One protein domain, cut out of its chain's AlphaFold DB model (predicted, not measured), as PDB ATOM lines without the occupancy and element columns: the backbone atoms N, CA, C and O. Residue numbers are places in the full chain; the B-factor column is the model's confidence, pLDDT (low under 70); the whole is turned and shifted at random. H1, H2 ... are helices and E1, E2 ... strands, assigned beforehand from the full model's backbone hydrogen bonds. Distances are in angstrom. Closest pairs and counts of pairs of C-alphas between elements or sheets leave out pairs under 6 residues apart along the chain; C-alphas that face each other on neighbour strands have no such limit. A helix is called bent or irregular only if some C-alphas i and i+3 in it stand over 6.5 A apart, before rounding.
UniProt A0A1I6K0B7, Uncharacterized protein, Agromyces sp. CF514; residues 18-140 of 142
ATOM      1  N   ARG A  18      37.159 -55.395  11.965       80.00
ATOM      2  CA  ARG A  18      37.642 -54.386  12.913       80.00
ATOM      3  C   ARG A  18      39.132 -54.143  12.700       80.00
ATOM      4  O   ARG A  18      39.906 -55.090  12.614       80.00
ATOM      5  N   VAL A  19      39.519 -52.876  12.651       78.31
ATOM      6  CA  VAL A  19      40.911 -52.432  12.592       78.31
ATOM      7  C   VAL A  19      41.170 -51.581  13.826       78.31
ATOM      8  O   VAL A  19      40.336 -50.748  14.189       78.31
ATOM      9  N   ASP A  20      42.336 -51.751  14.449       71.62
ATOM     10  CA  ASP A  20      42.811 -50.859  15.509       71.62
ATOM     11  C   ASP A  20      43.180 -49.494  14.907       71.62
ATOM     12  O   ASP A  20      44.351 -49.140  14.685       71.62
ATOM     13  N   ALA A  21      42.137 -48.724  14.597       67.06
ATOM     14  CA  ALA A  21      42.248 -47.350  14.165       67.06
ATOM     15  C   ALA A  21      43.019 -46.571  15.239       67.06
ATOM     16  O   ALA A  21      42.773 -46.712  16.437       67.06
ATOM     17  N   ILE A  22      43.995 -45.770  14.811       65.75
ATOM     18  CA  ILE A  22      44.779 -44.901  15.693       65.75
ATOM     19  C   ILE A  22      43.810 -44.112  16.576       65.75
ATOM     20  O   ILE A  22      43.018 -43.318  16.065       65.75
ATOM     21  N   GLN A  23      43.900 -44.312  17.895       58.66
ATOM     22  CA  GLN A  23      43.264 -43.434  18.871       58.66
ATOM     23  C   GLN A  23      43.870 -42.040  18.709       58.66
ATOM     24  O   GLN A  23      44.985 -41.754  19.138       58.66
ATOM     25  N   GLY A  24      43.148 -41.181  18.005       61.41
ATOM     26  CA  GLY A  24      43.580 -39.845  17.646       61.41
ATOM     27  C   GLY A  24      42.458 -39.102  16.939       61.41
ATOM     28  O   GLY A  24      41.373 -39.638  16.708       61.41
ATOM     29  N   TRP A  25      42.694 -37.837  16.607       64.25
ATOM     30  CA  TRP A  25      41.755 -37.101  15.773       64.25
ATOM     31  C   TRP A  25      41.863 -37.591  14.320       64.25
ATOM     32  O   TRP A  25      42.889 -37.333  13.688       64.25
ATOM     33  N   PRO A  26      40.829 -38.250  13.763       75.69
ATOM     34  CA  PRO A  26      40.868 -38.768  12.399       75.69
ATOM     35  C   PRO A  26      41.078 -37.637  11.395       75.69
ATOM     36  O   PRO A  26      40.625 -36.500  11.607       75.69
ATOM     37  N   PHE A  27      41.726 -37.955  10.274       74.44
ATOM     38  CA  PHE A  27      41.959 -37.006   9.187       74.44
ATOM     39  C   PHE A  27      40.659 -36.298   8.758       74.44
ATOM     40  O   PHE A  27      40.610 -35.070   8.638       74.44
ATOM     41  N   ALA A  28      39.556 -37.048   8.665       71.81
ATOM     42  CA  ALA A  28      38.241 -36.517   8.305       71.81
ATOM     43  C   ALA A  28      37.680 -35.459   9.281       71.81
ATOM     44  O   ALA A  28      36.861 -34.626   8.878       71.81
ATOM     45  N   LYS A  29      38.072 -35.468  10.565       75.25
ATOM     46  CA  LYS A  29      37.661 -34.424  11.526       75.25
ATOM     47  C   LYS A  29      38.491 -33.153  11.359       75.25
ATOM     48  O   LYS A  29      37.906 -32.074  11.335       75.25
ATOM     49  N   HIS A  30      39.807 -33.274  11.162       72.81
ATOM     50  CA  HIS A  30      40.671 -32.125  10.868       72.81
ATOM     51  C   HIS A  30      40.205 -31.391   9.608       72.81
ATOM     52  O   HIS A  30      40.027 -30.175   9.622       72.81
ATOM     53  N   PHE A  31      39.920 -32.140   8.543       74.31
ATOM     54  CA  PHE A  31      39.452 -31.567   7.285       74.31
ATOM     55  C   PHE A  31      38.103 -30.840   7.432       74.31
ATOM     56  O   PHE A  31      37.927 -29.735   6.913       74.31
ATOM     57  N   ARG A  32      37.155 -31.418   8.188       78.06
ATOM     58  CA  ARG A  32      35.856 -30.782   8.475       78.06
ATOM     59  C   ARG A  32      35.991 -29.503   9.295       78.06
ATOM     60  O   ARG A  32      35.365 -28.507   8.942       78.06
ATOM     61  N   LEU A  33      36.811 -29.511  10.348       79.38
ATOM     62  CA  LEU A  33      37.022 -28.333  11.191       79.38
ATOM     63  C   LEU A  33      37.635 -27.178  10.393       79.38
ATOM     64  O   LEU A  33      37.153 -26.052  10.472       79.38
ATOM     65  N   VAL A  34      38.654 -27.461   9.577       76.88
ATOM     66  CA  VAL A  34      39.302 -26.438   8.745       76.88
ATOM     67  C   VAL A  34      38.326 -25.858   7.722       76.88
ATOM     68  O   VAL A  34      38.252 -24.639   7.585       76.88
ATOM     69  N   ARG A  35      37.518 -26.695   7.050       76.00
ATOM     70  CA  ARG A  35      36.464 -26.199   6.147       76.00
ATOM     71  C   ARG A  35      35.455 -25.322   6.880       76.00
ATOM     72  O   ARG A  35      35.109 -24.264   6.366       76.00
ATOM     73  N   PHE A  36      35.011 -25.731   8.066       80.75
ATOM     74  CA  PHE A  36      34.074 -24.947   8.869       80.75
ATOM     75  C   PHE A  36      34.650 -23.576   9.248       80.75
ATOM     76  O   PHE A  36      33.980 -22.560   9.068       80.75
ATOM     77  N   LEU A  37      35.907 -23.530   9.700       80.31
ATOM     78  CA  LEU A  37      36.594 -22.279  10.029       80.31
ATOM     79  C   LEU A  37      36.732 -21.364   8.807       80.31
ATOM     80  O   LEU A  37      36.418 -20.180   8.904       80.31
ATOM     81  N   LEU A  38      37.128 -21.900   7.650       77.00
ATOM     82  CA  LEU A  38      37.226 -21.120   6.413       77.00
ATOM     83  C   LEU A  38      35.872 -20.528   5.995       77.00
ATOM     84  O   LEU A  38      35.813 -19.356   5.631       77.00
ATOM     85  N   VAL A  39      34.786 -21.304   6.093       80.75
ATOM     86  CA  VAL A  39      33.427 -20.822   5.792       80.75
ATOM     87  C   VAL A  39      33.002 -19.727   6.769       80.75
ATOM     88  O   VAL A  39      32.479 -18.703   6.333       80.75
ATOM     89  N   CYS A  40      33.261 -19.893   8.070       79.06
ATOM     90  CA  CYS A  40      32.952 -18.865   9.064       79.06
ATOM     91  C   CYS A  40      33.722 -17.575   8.781       79.06
ATOM     92  O   CYS A  40      33.126 -16.503   8.780       79.06
ATOM     93  N   ILE A  41      35.024 -17.662   8.499       76.94
ATOM     94  CA  ILE A  41      35.840 -16.473   8.238       76.94
ATOM     95  C   ILE A  41      35.412 -15.788   6.935       76.94
ATOM     96  O   ILE A  41      35.300 -14.565   6.911       76.94
ATOM     97  N   ALA A  42      35.101 -16.544   5.880       74.38
ATOM     98  CA  ALA A  42      34.580 -15.980   4.636       74.38
ATOM     99  C   ALA A  42      33.207 -15.311   4.834       74.38
ATOM    100  O   ALA A  42      32.990 -14.200   4.353       74.38
ATOM    101  N   GLY A  43      32.299 -15.951   5.581       77.25
ATOM    102  CA  GLY A  43      30.965 -15.425   5.876       77.25
ATOM    103  C   GLY A  43      31.000 -14.168   6.747       77.25
ATOM    104  O   GLY A  43      30.413 -13.148   6.383       77.25
ATOM    105  N   PHE A  44      31.739 -14.200   7.861       77.44
ATOM    106  CA  PHE A  44      31.930 -13.032   8.728       77.44
ATOM    107  C   PHE A  44      32.703 -11.919   8.021       77.44
ATOM    108  O   PHE A  44      32.332 -10.755   8.147       77.44
ATOM    109  N   GLY A  45      33.734 -12.261   7.243       71.94
ATOM    110  CA  GLY A  45      34.490 -11.308   6.436       71.94
ATOM    111  C   GLY A  45      33.605 -10.598   5.414       71.94
ATOM    112  O   GLY A  45      33.637  -9.374   5.340       71.94
ATOM    113  N   GLY A  46      32.761 -11.337   4.688       71.88
ATOM    114  CA  GLY A  46      31.815 -10.773   3.722       71.88
ATOM    115  C   GLY A  46      30.744  -9.888   4.368       71.88
ATOM    116  O   GLY A  46      30.499  -8.779   3.897       71.88
ATOM    117  N   ALA A  47      30.148 -10.331   5.479       74.19
ATOM    118  CA  ALA A  47      29.138  -9.555   6.201       74.19
ATOM    119  C   ALA A  47      29.719  -8.270   6.815       74.19
ATOM    120  O   ALA A  47      29.121  -7.200   6.693       74.19
ATOM    121  N   ALA A  48      30.910  -8.353   7.420       69.56
ATOM    122  CA  ALA A  48      31.623  -7.193   7.940       69.56
ATOM    123  C   ALA A  48      31.989  -6.215   6.816       69.56
ATOM    124  O   ALA A  48      31.816  -5.011   6.991       69.56
ATOM    125  N   LEU A  49      32.421  -6.721   5.654       68.31
ATOM    126  CA  LEU A  49      32.738  -5.906   4.480       68.31
ATOM    127  C   LEU A  49      31.508  -5.153   3.969       68.31
ATOM    128  O   LEU A  49      31.598  -3.954   3.724       68.31
ATOM    129  N   MET A  50      30.361  -5.832   3.863       69.88
ATOM    130  CA  MET A  50      29.102  -5.236   3.411       69.88
ATOM    131  C   MET A  50      28.583  -4.186   4.402       69.88
ATOM    132  O   MET A  50      28.179  -3.098   3.996       69.88
ATOM    133  N   TRP A  51      28.665  -4.465   5.708       71.00
ATOM    134  CA  TRP A  51      28.309  -3.506   6.757       71.00
ATOM    135  C   TRP A  51      29.213  -2.264   6.746       71.00
ATOM    136  O   TRP A  51      28.721  -1.142   6.866       71.00
ATOM    137  N   PHE A  52      30.527  -2.444   6.567       66.25
ATOM    138  CA  PHE A  52      31.485  -1.336   6.498       66.25
ATOM    139  C   PHE A  52      31.329  -0.502   5.222       66.25
ATOM    140  O   PHE A  52      31.372   0.726   5.301       66.25
ATOM    141  N   TRP A  53      31.088  -1.146   4.072       66.31
ATOM    142  CA  TRP A  53      30.841  -0.480   2.784       66.31
ATOM    143  C   TRP A  53      29.651   0.480   2.839       66.31
ATOM    144  O   TRP A  53      29.680   1.536   2.216       66.31
ATOM    145  N   LEU A  54      28.617   0.132   3.610       70.31
ATOM    146  CA  LEU A  54      27.417   0.954   3.771       70.31
ATOM    147  C   LEU A  54      27.598   2.129   4.747       70.31
ATOM    148  O   LEU A  54      26.767   3.035   4.757       70.31
ATOM    149  N   ARG A  55      28.632   2.114   5.600       69.75
ATOM    150  CA  ARG A  55      28.756   3.030   6.752       69.75
ATOM    151  C   ARG A  55      29.949   3.980   6.688       69.75
ATOM    152  O   ARG A  55      29.873   5.035   7.311       69.75
ATOM    153  N   VAL A  56      31.038   3.634   5.997       63.06
ATOM    154  CA  VAL A  56      32.282   4.425   6.037       63.06
ATOM    155  C   VAL A  56      32.843   4.630   4.625       63.06
ATOM    156  O   VAL A  56      33.439   3.708   4.064       63.06
ATOM    157  N   PRO A  57      32.692   5.829   4.032       61.22
ATOM    158  CA  PRO A  57      33.372   6.162   2.793       61.22
ATOM    159  C   PRO A  57      34.856   6.442   3.089       61.22
ATOM    160  O   PRO A  57      35.171   7.255   3.950       61.22
ATOM    161  N   LEU A  58      35.738   5.793   2.324       59.69
ATOM    162  CA  LEU A  58      37.203   5.945   2.240       59.69
ATOM    163  C   LEU A  58      38.097   5.014   3.106       59.69
ATOM    164  O   LEU A  58      38.183   5.088   4.328       59.69
ATOM    165  N   LEU A  59      38.889   4.217   2.371       58.62
ATOM    166  CA  LEU A  59      40.230   3.665   2.659       58.62
ATOM    167  C   LEU A  59      40.412   2.582   3.741       58.62
ATOM    168  O   LEU A  59      41.227   1.685   3.538       58.62
ATOM    169  N   TRP A  60      39.673   2.587   4.847       59.56
ATOM    170  CA  TRP A  60      39.892   1.624   5.945       59.56
ATOM    171  C   TRP A  60      39.365   0.179   5.759       59.56
ATOM    172  O   TRP A  60      39.996  -0.733   6.299       59.56
ATOM    173  N   PRO A  61      38.301  -0.104   4.973       60.88
ATOM    174  CA  PRO A  61      37.758  -1.465   4.847       60.88
ATOM    175  C   PRO A  61      38.744  -2.491   4.260       60.88
ATOM    176  O   PRO A  61      38.712  -3.671   4.616       60.88
ATOM    177  N   GLY A  62      39.634  -2.045   3.365       61.72
ATOM    178  CA  GLY A  62      40.587  -2.916   2.676       61.72
ATOM    179  C   GLY A  62      41.649  -3.504   3.608       61.72
ATOM    180  O   GLY A  62      41.974  -4.683   3.501       61.72
ATOM    181  N   LEU A  63      42.138  -2.719   4.572       67.00
ATOM    182  CA  LEU A  63      43.159  -3.153   5.532       67.00
ATOM    183  C   LEU A  63      42.611  -4.200   6.510       67.00
ATOM    184  O   LEU A  63      43.238  -5.238   6.713       67.00
ATOM    185  N   SER A  64      41.398  -3.992   7.035       68.56
ATOM    186  CA  SER A  64      40.706  -4.993   7.858       68.56
ATOM    187  C   SER A  64      40.446  -6.297   7.098       68.56
ATOM    188  O   SER A  64      40.577  -7.380   7.670       68.56
ATOM    189  N   PHE A  65      40.137  -6.215   5.801       67.94
ATOM    190  CA  PHE A  65      39.917  -7.392   4.964       67.94
ATOM    191  C   PHE A  65      41.210  -8.168   4.696       67.94
ATOM    192  O   PHE A  65      41.212  -9.395   4.791       67.94
ATOM    193  N   ILE A  66      42.314  -7.472   4.411       72.88
ATOM    194  CA  ILE A  66      43.631  -8.095   4.221       72.88
ATOM    195  C   ILE A  66      44.077  -8.793   5.509       72.88
ATOM    196  O   ILE A  66      44.524  -9.935   5.451       72.88
ATOM    197  N   CYS A  67      43.896  -8.162   6.674       75.88
ATOM    198  CA  CYS A  67      44.222  -8.784   7.957       75.88
ATOM    199  C   CYS A  67      43.357 -10.020   8.242       75.88
ATOM    200  O   CYS A  67      43.902 -11.066   8.582       75.88
ATOM    201  N   LEU A  68      42.032  -9.947   8.062       73.38
ATOM    202  CA  LEU A  68      41.139 -11.094   8.288       73.38
ATOM    203  C   LEU A  68      41.411 -12.243   7.312       73.38
ATOM    204  O   LEU A  68      41.488 -13.399   7.726       73.38
ATOM    205  N   SER A  69      41.617 -11.927   6.033       73.56
ATOM    206  CA  SER A  69      41.962 -12.915   5.004       73.56
ATOM    207  C   SER A  69      43.328 -13.543   5.273       73.56
ATOM    208  O   SER A  69      43.486 -14.755   5.149       73.56
ATOM    209  N   GLY A  70      44.304 -12.739   5.708       77.94
ATOM    210  CA  GLY A  70      45.626 -13.205   6.120       77.94
ATOM    211  C   GLY A  70      45.558 -14.154   7.315       77.94
ATOM    212  O   GLY A  70      46.163 -15.221   7.278       77.94
ATOM    213  N   VAL A  71      44.759 -13.831   8.338       79.88
ATOM    214  CA  VAL A  71      44.527 -14.725   9.485       79.88
ATOM    215  C   VAL A  71      43.848 -16.022   9.040       79.88
ATOM    216  O   VAL A  71      44.284 -17.096   9.446       79.88
ATOM    217  N   ALA A  72      42.843 -15.959   8.162       76.00
ATOM    218  CA  ALA A  72      42.185 -17.150   7.617       76.00
ATOM    219  C   ALA A  72      43.171 -18.077   6.901       76.00
ATOM    220  O   ALA A  72      43.176 -19.291   7.112       76.00
ATOM    221  N   LEU A  73      44.028 -17.480   6.071       79.31
ATOM    222  CA  LEU A  73      45.033 -18.187   5.298       79.31
ATOM    223  C   LEU A  73      46.090 -18.811   6.217       79.31
ATOM    224  O   LEU A  73      46.421 -19.982   6.048       79.31
ATOM    225  N   LEU A  74      46.551 -18.088   7.241       81.31
ATOM    226  CA  LEU A  74      47.483 -18.611   8.242       81.31
ATOM    227  C   LEU A  74      46.879 -19.763   9.053       81.31
ATOM    228  O   LEU A  74      47.551 -20.771   9.254       81.31
ATOM    229  N   VAL A  75      45.613 -19.664   9.467       80.31
ATOM    230  CA  VAL A  75      44.903 -20.755  10.160       80.31
ATOM    231  C   VAL A  75      44.767 -21.980   9.252       80.31
ATOM    232  O   VAL A  75      44.967 -23.110   9.705       80.31
ATOM    233  N   GLY A  76      44.478 -21.773   7.964       74.44
ATOM    234  CA  GLY A  76      44.451 -22.841   6.967       74.44
ATOM    235  C   GLY A  76      45.809 -23.534   6.827       74.44
ATOM    236  O   GLY A  76      45.894 -24.755   6.967       74.44
ATOM    237  N   LEU A  77      46.878 -22.755   6.628       79.19
ATOM    238  CA  LEU A  77      48.245 -23.262   6.472       79.19
ATOM    239  C   LEU A  77      48.760 -23.969   7.731       79.19
ATOM    240  O   LEU A  77      49.374 -25.030   7.624       79.19
ATOM    241  N   ALA A  78      48.471 -23.439   8.921       81.31
ATOM    242  CA  ALA A  78      48.903 -24.020  10.193       81.31
ATOM    243  C   ALA A  78      48.323 -25.422  10.443       81.31
ATOM    244  O   ALA A  78      48.921 -26.219  11.166       81.31
ATOM    245  N   ASN A  79      47.185 -25.758   9.825       76.38
ATOM    246  CA  ASN A  79      46.561 -27.074   9.952       76.38
ATOM    247  C   ASN A  79      47.065 -28.105   8.925       76.38
ATOM    248  O   ASN A  79      46.801 -29.297   9.095       76.38
ATOM    249  N   ILE A  80      47.795 -27.688   7.881       77.69
ATOM    250  CA  ILE A  80      48.329 -28.605   6.860       77.69
ATOM    251  C   ILE A  80      49.266 -29.657   7.478       77.69
ATOM    252  O   ILE A  80      49.055 -30.837   7.207       77.69
ATOM    253  N   PRO A  81      50.235 -29.310   8.352       81.56
ATOM    254  CA  PRO A  81      51.135 -30.297   8.950       81.56
ATOM    255  C   PRO A  81      50.414 -31.339   9.812       81.56
ATOM    256  O   PRO A  81      50.829 -32.493   9.869       81.56
ATOM    257  N   ALA A  82      49.336 -30.947  10.498       77.81
ATOM    258  CA  ALA A  82      48.536 -31.870  11.300       77.81
ATOM    259  C   ALA A  82      47.760 -32.847  10.403       77.81
ATOM    260  O   ALA A  82      47.764 -34.053  10.647       77.81
ATOM    261  N   GLN A  83      47.166 -32.337   9.320       79.06
ATOM    262  CA  GLN A  83      46.475 -33.144   8.315       79.06
ATOM    263  C   GLN A  83      47.416 -34.122   7.607       79.06
ATOM    264  O   GLN A  83      47.075 -35.293   7.449       79.06
ATOM    265  N   THR A  84      48.610 -33.674   7.210       84.62
ATOM    266  CA  THR A  84      49.594 -34.547   6.564       84.62
ATOM    267  C   THR A  84      50.106 -35.604   7.528       84.62
ATOM    268  O   THR A  84      50.112 -36.772   7.163       84.62
ATOM    269  N   LYS A  85      50.434 -35.250   8.779       84.94
ATOM    270  CA  LYS A  85      50.833 -36.234   9.800       84.94
ATOM    271  C   LYS A  85      49.749 -37.281  10.052       84.94
ATOM    272  O   LYS A  85      50.065 -38.466  10.051       84.94
ATOM    273  N   ALA A  86      48.492 -36.866  10.224       83.25
ATOM    274  CA  ALA A  86      47.375 -37.793  10.416       83.25
ATOM    275  C   ALA A  86      47.195 -38.711   9.197       83.25
ATOM    276  O   ALA A  86      47.099 -39.923   9.347       83.25
ATOM    277  N   SER A  87      47.241 -38.150   7.986       84.44
ATOM    278  CA  SER A  87      47.099 -38.922   6.751       84.44
ATOM    279  C   SER A  87      48.250 -39.909   6.530       84.44
ATOM    280  O   SER A  87      48.007 -41.037   6.113       84.44
ATOM    281  N   THR A  88      49.492 -39.516   6.818       86.88
ATOM    282  CA  THR A  88      50.656 -40.407   6.722       86.88
ATOM    283  C   THR A  88      50.594 -41.507   7.777       86.88
ATOM    284  O   THR A  88      50.901 -42.652   7.469       86.88
ATOM    285  N   ALA A  89      50.164 -41.189   9.002       85.06
ATOM    286  CA  ALA A  89      50.027 -42.176  10.070       85.06
ATOM    287  C   ALA A  89      48.931 -43.215   9.769       85.06
ATOM    288  O   ALA A  89      49.142 -44.401  10.008       85.06
ATOM    289  N   GLU A  90      47.790 -42.792   9.212       85.44
ATOM    290  CA  GLU A  90      46.740 -43.706   8.738       85.44
ATOM    291  C   GLU A  90      47.266 -44.601   7.603       85.44
ATOM    292  O   GLU A  90      47.184 -45.827   7.688       85.44
ATOM    293  N   ARG A  91      47.910 -44.002   6.592       86.19
ATOM    294  CA  ARG A  91      48.456 -44.736   5.439       86.19
ATOM    295  C   ARG A  91      49.556 -45.723   5.815       86.19
ATOM    296  O   ARG A  91      49.592 -46.814   5.259       86.19
ATOM    297  N   ALA A  92      50.395 -45.395   6.796       85.62
ATOM    298  CA  ALA A  92      51.405 -46.313   7.324       85.62
ATOM    299  C   ALA A  92      50.796 -47.583   7.950       85.62
ATOM    300  O   ALA A  92      51.476 -48.598   8.055       85.62
ATOM    301  N   LYS A  93      49.517 -47.543   8.345       83.31
ATOM    302  CA  LYS A  93      48.760 -48.701   8.839       83.31
ATOM    303  C   LYS A  93      47.907 -49.392   7.766       83.31
ATOM    304  O   LYS A  93      47.157 -50.305   8.098       83.31
ATOM    305  N   GLY A  94      47.981 -48.956   6.509       86.31
ATOM    306  CA  GLY A  94      47.248 -49.573   5.400       86.31
ATOM    307  C   GLY A  94      45.768 -49.183   5.298       86.31
ATOM    308  O   GLY A  94      45.040 -49.777   4.503       86.31
ATOM    309  N   TYR A  95      45.307 -48.174   6.046       87.94
ATOM    310  CA  TYR A  95      43.925 -47.694   5.969       87.94
ATOM    311  C   TYR A  95      43.840 -46.168   5.820       87.94
ATOM    312  O   TYR A  95      44.823 -45.440   5.941       87.94
ATOM    313  N   THR A  96      42.640 -45.666   5.549       90.12
ATOM    314  CA  THR A  96      42.314 -44.241   5.538       90.12
ATOM    315  C   THR A  96      40.946 -43.995   6.165       90.12
ATOM    316  O   THR A  96      40.031 -44.800   6.027       90.12
ATOM    317  N   THR A  97      40.787 -42.864   6.849       88.50
ATOM    318  CA  THR A  97      39.468 -42.366   7.282       88.50
ATOM    319  C   THR A  97      38.888 -41.340   6.306       88.50
ATOM    320  O   THR A  97      37.808 -40.791   6.533       88.50
ATOM    321  N   SER A  98      39.618 -41.027   5.230       87.06
ATOM    322  CA  SER A  98      39.165 -40.108   4.192       87.06
ATOM    323  C   SER A  98      38.150 -40.797   3.291       87.06
ATOM    324  O   SER A  98      38.451 -41.818   2.682       87.06
ATOM    325  N   THR A  99      36.992 -40.167   3.109       82.94
ATOM    326  CA  THR A  99      35.953 -40.640   2.180       82.94
ATOM    327  C   THR A  99      36.295 -40.377   0.712       82.94
ATOM    328  O   THR A  99      35.534 -40.719  -0.188       82.94
ATOM    329  N   ARG A 100      37.415 -39.691   0.442       79.88
ATOM    330  CA  ARG A 100      37.827 -39.280  -0.904       79.88
ATOM    331  C   ARG A 100      39.327 -39.462  -1.100       79.88
ATOM    332  O   ARG A 100      40.120 -39.104  -0.227       79.88
ATOM    333  N   GLY A 101      39.701 -39.932  -2.289       74.31
ATOM    334  CA  GLY A 101      41.047 -39.751  -2.842       74.31
ATOM    335  C   GLY A 101      42.080 -40.846  -2.569       74.31
ATOM    336  O   GLY A 101      43.216 -40.672  -2.996       74.31
ATOM    337  N   PHE A 102      41.729 -41.960  -1.914       84.81
ATOM    338  CA  PHE A 102      42.696 -43.016  -1.567       84.81
ATOM    339  C   PHE A 102      42.131 -44.421  -1.795       84.81
ATOM    340  O   PHE A 102      41.874 -45.174  -0.858       84.81
ATOM    341  N   VAL A 103      41.933 -44.776  -3.067       87.31
ATOM    342  CA  VAL A 103      41.285 -46.038  -3.470       87.31
ATOM    343  C   VAL A 103      42.115 -47.275  -3.088       87.31
ATOM    344  O   VAL A 103      41.566 -48.334  -2.794       87.31
ATOM    345  N   GLU A 104      43.435 -47.103  -3.024       87.69
ATOM    346  CA  GLU A 104      44.435 -48.128  -2.696       87.69
ATOM    347  C   GLU A 104      44.444 -48.542  -1.216       87.69
ATOM    348  O   GLU A 104      45.043 -49.553  -0.867       87.69
ATOM    349  N   TYR A 105      43.783 -47.779  -0.341       88.19
ATOM    350  CA  TYR A 105      43.744 -48.029   1.100       88.19
ATOM    351  C   TYR A 105      42.334 -48.420   1.534       88.19
ATOM    352  O   TYR A 105      41.350 -47.941   0.961       88.19
ATOM    353  N   ALA A 106      42.239 -49.253   2.573       89.00
ATOM    354  CA  ALA A 106      40.959 -49.603   3.175       89.00
ATOM    355  C   ALA A 106      40.322 -48.353   3.800       89.00
ATOM    356  O   ALA A 106      40.976 -47.645   4.565       89.00
ATOM    357  N   GLU A 107      39.060 -48.069   3.494       90.81
ATOM    358  CA  GLU A 107      38.326 -46.985   4.148       90.81
ATOM    359  C   GLU A 107      37.745 -47.503   5.457       90.81
ATOM    360  O   GLU A 107      37.014 -48.492   5.461       90.81
ATOM    361  N   VAL A 108      38.076 -46.851   6.567       89.44
ATOM    362  CA  VAL A 108      37.657 -47.257   7.912       89.44
ATOM    363  C   VAL A 108      36.795 -46.165   8.524       89.44
ATOM    364  O   VAL A 108      37.175 -44.990   8.523       89.44
ATOM    365  N   ASP A 109      35.653 -46.552   9.091       88.44
ATOM    366  CA  ASP A 109      34.829 -45.643   9.876       88.44
ATOM    367  C   ASP A 109      35.585 -45.258  11.156       88.44
ATOM    368  O   ASP A 109      35.849 -46.116  12.004       88.44
ATOM    369  N   PRO A 110      35.915 -43.971  11.358       84.38
ATOM    370  CA  PRO A 110      36.654 -43.540  12.535       84.38
ATOM    371  C   PRO A 110      35.865 -43.665  13.845       84.38
ATOM    372  O   PRO A 110      36.459 -43.482  14.906       84.38
ATOM    373  N   LYS A 111      34.541 -43.889  13.807       84.19
ATOM    374  CA  LYS A 111      33.737 -44.095  15.022       84.19
ATOM    375  C   LYS A 111      33.778 -45.546  15.493       84.19
ATOM    376  O   LYS A 111      34.047 -45.784  16.665       84.19
ATOM    377  N   SER A 112      33.502 -46.491  14.598       83.06
ATOM    378  CA  SER A 112      33.435 -47.924  14.917       83.06
ATOM    379  C   SER A 112      34.774 -48.658  14.771       83.06
ATOM    380  O   SER A 112      34.935 -49.750  15.318       83.06
ATOM    381  N   GLY A 113      35.731 -48.083  14.034       85.56
ATOM    382  CA  GLY A 113      36.978 -48.750  13.653       85.56
ATOM    383  C   GLY A 113      36.773 -49.880  12.639       85.56
ATOM    384  O   GLY A 113      37.649 -50.730  12.493       85.56
ATOM    385  N   ARG A 114      35.617 -49.939  11.965       87.44
ATOM    386  CA  ARG A 114      35.295 -50.989  10.989       87.44
ATOM    387  C   ARG A 114      35.589 -50.555   9.556       87.44
ATOM    388  O   ARG A 114      35.422 -49.388   9.207       87.44
ATOM    389  N   VAL A 115      35.996 -51.510   8.723       89.44
ATOM    390  CA  VAL A 115      36.226 -51.296   7.286       89.44
ATOM    391  C   VAL A 115      34.892 -51.100   6.561       89.44
ATOM    392  O   VAL A 115      34.044 -51.990   6.571       89.44
ATOM    393  N   ILE A 116      34.730 -49.953   5.907       91.12
ATOM    394  CA  ILE A 116      33.586 -49.607   5.051       91.12
ATOM    395  C   ILE A 116      33.876 -49.964   3.587       91.12
ATOM    396  O   ILE A 116      32.970 -50.348   2.852       91.12
ATOM    397  N   ARG A 117      35.134 -49.838   3.152       92.31
ATOM    398  CA  ARG A 117      35.571 -50.101   1.773       92.31
ATOM    399  C   ARG A 117      36.895 -50.845   1.785       92.31
ATOM    400  O   ARG A 117      37.814 -50.441   2.500       92.31
ATOM    401  N   ILE A 118      37.012 -51.896   0.985       91.06
ATOM    402  CA  ILE A 118      38.275 -52.630   0.840       91.06
ATOM    403  C   ILE A 118      39.193 -51.957  -0.202       91.06
ATOM    404  O   ILE A 118      38.715 -51.225  -1.073       91.06
ATOM    405  N   PRO A 119      40.519 -52.172  -0.136       89.12
ATOM    406  CA  PRO A 119      41.442 -51.688  -1.160       89.12
ATOM    407  C   PRO A 119      41.031 -52.142  -2.566       89.12
ATOM    408  O   PRO A 119      40.705 -53.308  -2.777       89.12
ATOM    409  N   GLY A 120      41.056 -51.223  -3.533       86.44
ATOM    410  CA  GLY A 120      40.709 -51.512  -4.929       86.44
ATOM    411  C   GLY A 120      39.212 -51.465  -5.258       86.44
ATOM    412  O   GLY A 120      38.871 -51.385  -6.437       86.44
ATOM    413  N   GLU A 121      38.317 -51.430  -4.262       87.12
ATOM    414  CA  GLU A 121      36.916 -51.074  -4.516       87.12
ATOM    415  C   GLU A 121      36.821 -49.614  -4.987       87.12
ATOM    416  O   GLU A 121      37.497 -48.751  -4.406       87.12
ATOM    417  N   PRO A 122      35.964 -49.311  -5.984       89.31
ATOM    418  CA  PRO A 122      35.667 -47.941  -6.387       89.31
ATOM    419  C   PRO A 122      35.259 -47.072  -5.197       89.31
ATOM    420  O   PRO A 122      34.758 -47.568  -4.188       89.31
ATOM    421  N   LEU A 123      35.456 -45.757  -5.324       89.75
ATOM    422  CA  LEU A 123      34.970 -44.815  -4.317       89.75
ATOM    423  C   LEU A 123      33.467 -45.017  -4.109       89.75
ATOM    424  O   LEU A 123      32.713 -45.065  -5.079       89.75
ATOM    425  N   LEU A 124      33.060 -45.141  -2.846       87.88
ATOM    426  CA  LEU A 124      31.654 -45.293  -2.501       87.88
ATOM    427  C   LEU A 124      30.918 -43.987  -2.806       87.88
ATOM    428  O   LEU A 124      31.320 -42.912  -2.337       87.88
ATOM    429  N   GLU A 125      29.831 -44.116  -3.559       91.25
ATOM    430  CA  GLU A 125      28.797 -43.091  -3.662       91.25
ATOM    431  C   GLU A 125      28.220 -42.792  -2.269       91.25
ATOM    432  O   GLU A 125      28.365 -43.572  -1.317       91.25
ATOM    433  N   ASP A 126      27.616 -41.614  -2.127       89.75
ATOM    434  CA  ASP A 126      27.145 -41.136  -0.827       89.75
ATOM    435  C   ASP A 126      26.065 -42.065  -0.232       89.75
ATOM    436  O   ASP A 126      26.112 -42.361   0.961       89.75
ATOM    437  N   ASP A 127      25.170 -42.602  -1.064       92.56
ATOM    438  CA  ASP A 127      24.075 -43.504  -0.688       92.56
ATOM    439  C   ASP A 127      24.550 -44.900  -0.250       92.56
ATOM    440  O   ASP A 127      24.110 -45.429   0.773       92.56
ATOM    441  N   GLU A 128      25.479 -45.493  -0.996       91.94
ATOM    442  CA  GLU A 128      26.061 -46.794  -0.667       91.94
ATOM    443  C   GLU A 128      26.886 -46.710   0.620       91.94
ATOM    444  O   GLU A 128      26.840 -47.603   1.471       91.94
ATOM    445  N   ARG A 129      27.622 -45.610   0.809       88.94
ATOM    446  CA  ARG A 129      28.365 -45.390   2.048       88.94
ATOM    447  C   ARG A 129      27.431 -45.283   3.249       88.94
ATOM    448  O   ARG A 129      27.733 -45.881   4.281       88.94
ATOM    449  N   ASP A 130      26.317 -44.566   3.121       91.25
ATOM    450  CA  ASP A 130      25.328 -44.443   4.194       91.25
ATOM    451  C   ASP A 130      24.721 -45.810   4.552       91.25
ATOM    452  O   ASP A 130      24.668 -46.154   5.734       91.25
ATOM    453  N   ARG A 131      24.397 -46.651   3.557       91.38
ATOM    454  CA  ARG A 131      23.953 -48.040   3.792       91.38
ATOM    455  C   ARG A 131      24.985 -48.874   4.547       91.38
ATOM    456  O   ARG A 131      24.649 -49.569   5.502       91.38
ATOM    457  N   ARG A 132      26.258 -48.821   4.142       90.94
ATOM    458  CA  ARG A 132      27.325 -49.580   4.819       90.94
ATOM    459  C   ARG A 132      27.558 -49.087   6.247       90.94
ATOM    460  O   ARG A 132      27.846 -49.895   7.127       90.94
ATOM    461  N   LEU A 133      27.424 -47.783   6.487       90.12
ATOM    462  CA  LEU A 133      27.498 -47.200   7.827       90.12
ATOM    463  C   LEU A 133      26.323 -47.633   8.714       90.12
ATOM    464  O   LEU A 133      26.538 -47.876   9.902       90.12
ATOM    465  N   GLU A 134      25.120 -47.764   8.156       91.44
ATOM    466  CA  GLU A 134      23.945 -48.287   8.863       91.44
ATOM    467  C   GLU A 134      24.183 -49.733   9.315       91.44
ATOM    468  O   GLU A 134      24.122 -50.014  10.511       91.44
ATOM    469  N   ILE A 135      24.628 -50.608   8.405       89.31
ATOM    470  CA  ILE A 135      24.994 -52.003   8.717       89.31
ATOM    471  C   ILE A 135      26.081 -52.065   9.801       89.31
ATOM    472  O   ILE A 135      25.998 -52.839  10.753       89.31
ATOM    473  N   ILE A 136      27.115 -51.226   9.691       87.50
ATOM    474  CA  ILE A 136      28.181 -51.122  10.698       87.50
ATOM    475  C   ILE A 136      27.628 -50.723  12.068       87.50
ATOM    476  O   ILE A 136      28.116 -51.223  13.083       87.50
ATOM    477  N   SER A 137      26.647 -49.818  12.101       85.94
ATOM    478  CA  SER A 137      26.030 -49.359  13.343       85.94
ATOM    479  C   SER A 137      25.196 -50.451  14.012       85.94
ATOM    480  O   SER A 137      25.258 -50.572  15.231       85.94
ATOM    481  N   GLU A 138      24.518 -51.294  13.230       86.00
ATOM    482  CA  GLU A 138      23.796 -52.470  13.727       86.00
ATOM    483  C   GLU A 138      24.765 -53.510  14.306       86.00
ATOM    484  O   GLU A 138      24.580 -53.984  15.423       86.00
ATOM    485  N   LEU A 139      25.867 -53.787  13.600       79.81
ATOM    486  CA  LEU A 139      26.912 -54.726  14.032       79.81
ATOM    487  C   LEU A 139      27.734 -54.237  15.237       79.81
ATOM    488  O   LEU A 139      28.557 -54.983  15.766       79.81
ATOM    489  N   ALA A 140      27.628 -52.966  15.622       70.06
ATOM    490  CA  ALA A 140      28.354 -52.400  16.759       70.06
ATOM    491  C   ALA A 140      27.607 -52.554  18.097       70.06
ATOM    492  O   ALA A 140      28.146 -52.141  19.124       70.06
TER     493      ALA A 140
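Overview. This is residues 18 to 140 of the 142 residues of an uncharacterized protein of Agromyces sp. CF514 (UniProt A0A1I6K0B7). A long helical hairpin, H1 and bent H2, has a small head at one end, where strand hairpin E1-E2 packs with H3. The 123 printed residues run H1, H2, E1, E2, H3, mostly helix, with an antiparallel sheet. The whole is loose, radius of gyration of the C-alphas 19.8 A, a rod spanning 61 by 28 by 24 A.

Arrangement. H1, residues 27 to 55, touches arm H2a, residues 60 to 78, opposite ways at a shallow tilt of 2 degrees; closest C-alphas: Ile 41 and Ala 72, 6.4 A. By hydrogen bonds H2, residues 60 to 92, was assigned as one helix, but it is bent: C-alphas 78 and 81 are 6.8 A apart. Arm H2b, residues 81 to 92, touches H1 residues 27 to 31 alone; closest C-alphas: Phe 27 and Ala 86, 5.6 A. E1, residues 106 to 108, and E2, residues 115 to 117, form a hairpin, N 107 and O 117 being 2.9 A apart. H3, residues 126 to 138, touches no helix; its closest C-alpha to E2 is Arg 132, 6.3 A from Ile 116. Every O i to N i+4 pair is within hydrogen-bond range in H1, H2b and H3, and 14 of 15 in H2a.

Along the chain. H1 is 42.2 A long from C-alpha 27 at (41.959, -37.006, 9.187), H2a 27.5 A, H2b 16.1 A, and H3 18.7 A, ending at C-alpha 138 (23.796, -52.470, 13.727).

Size, cuts and confidence. The printed part has no cut; H2 to E1 is a long link. Residues 55 to 65 are among those under pLDDT 70.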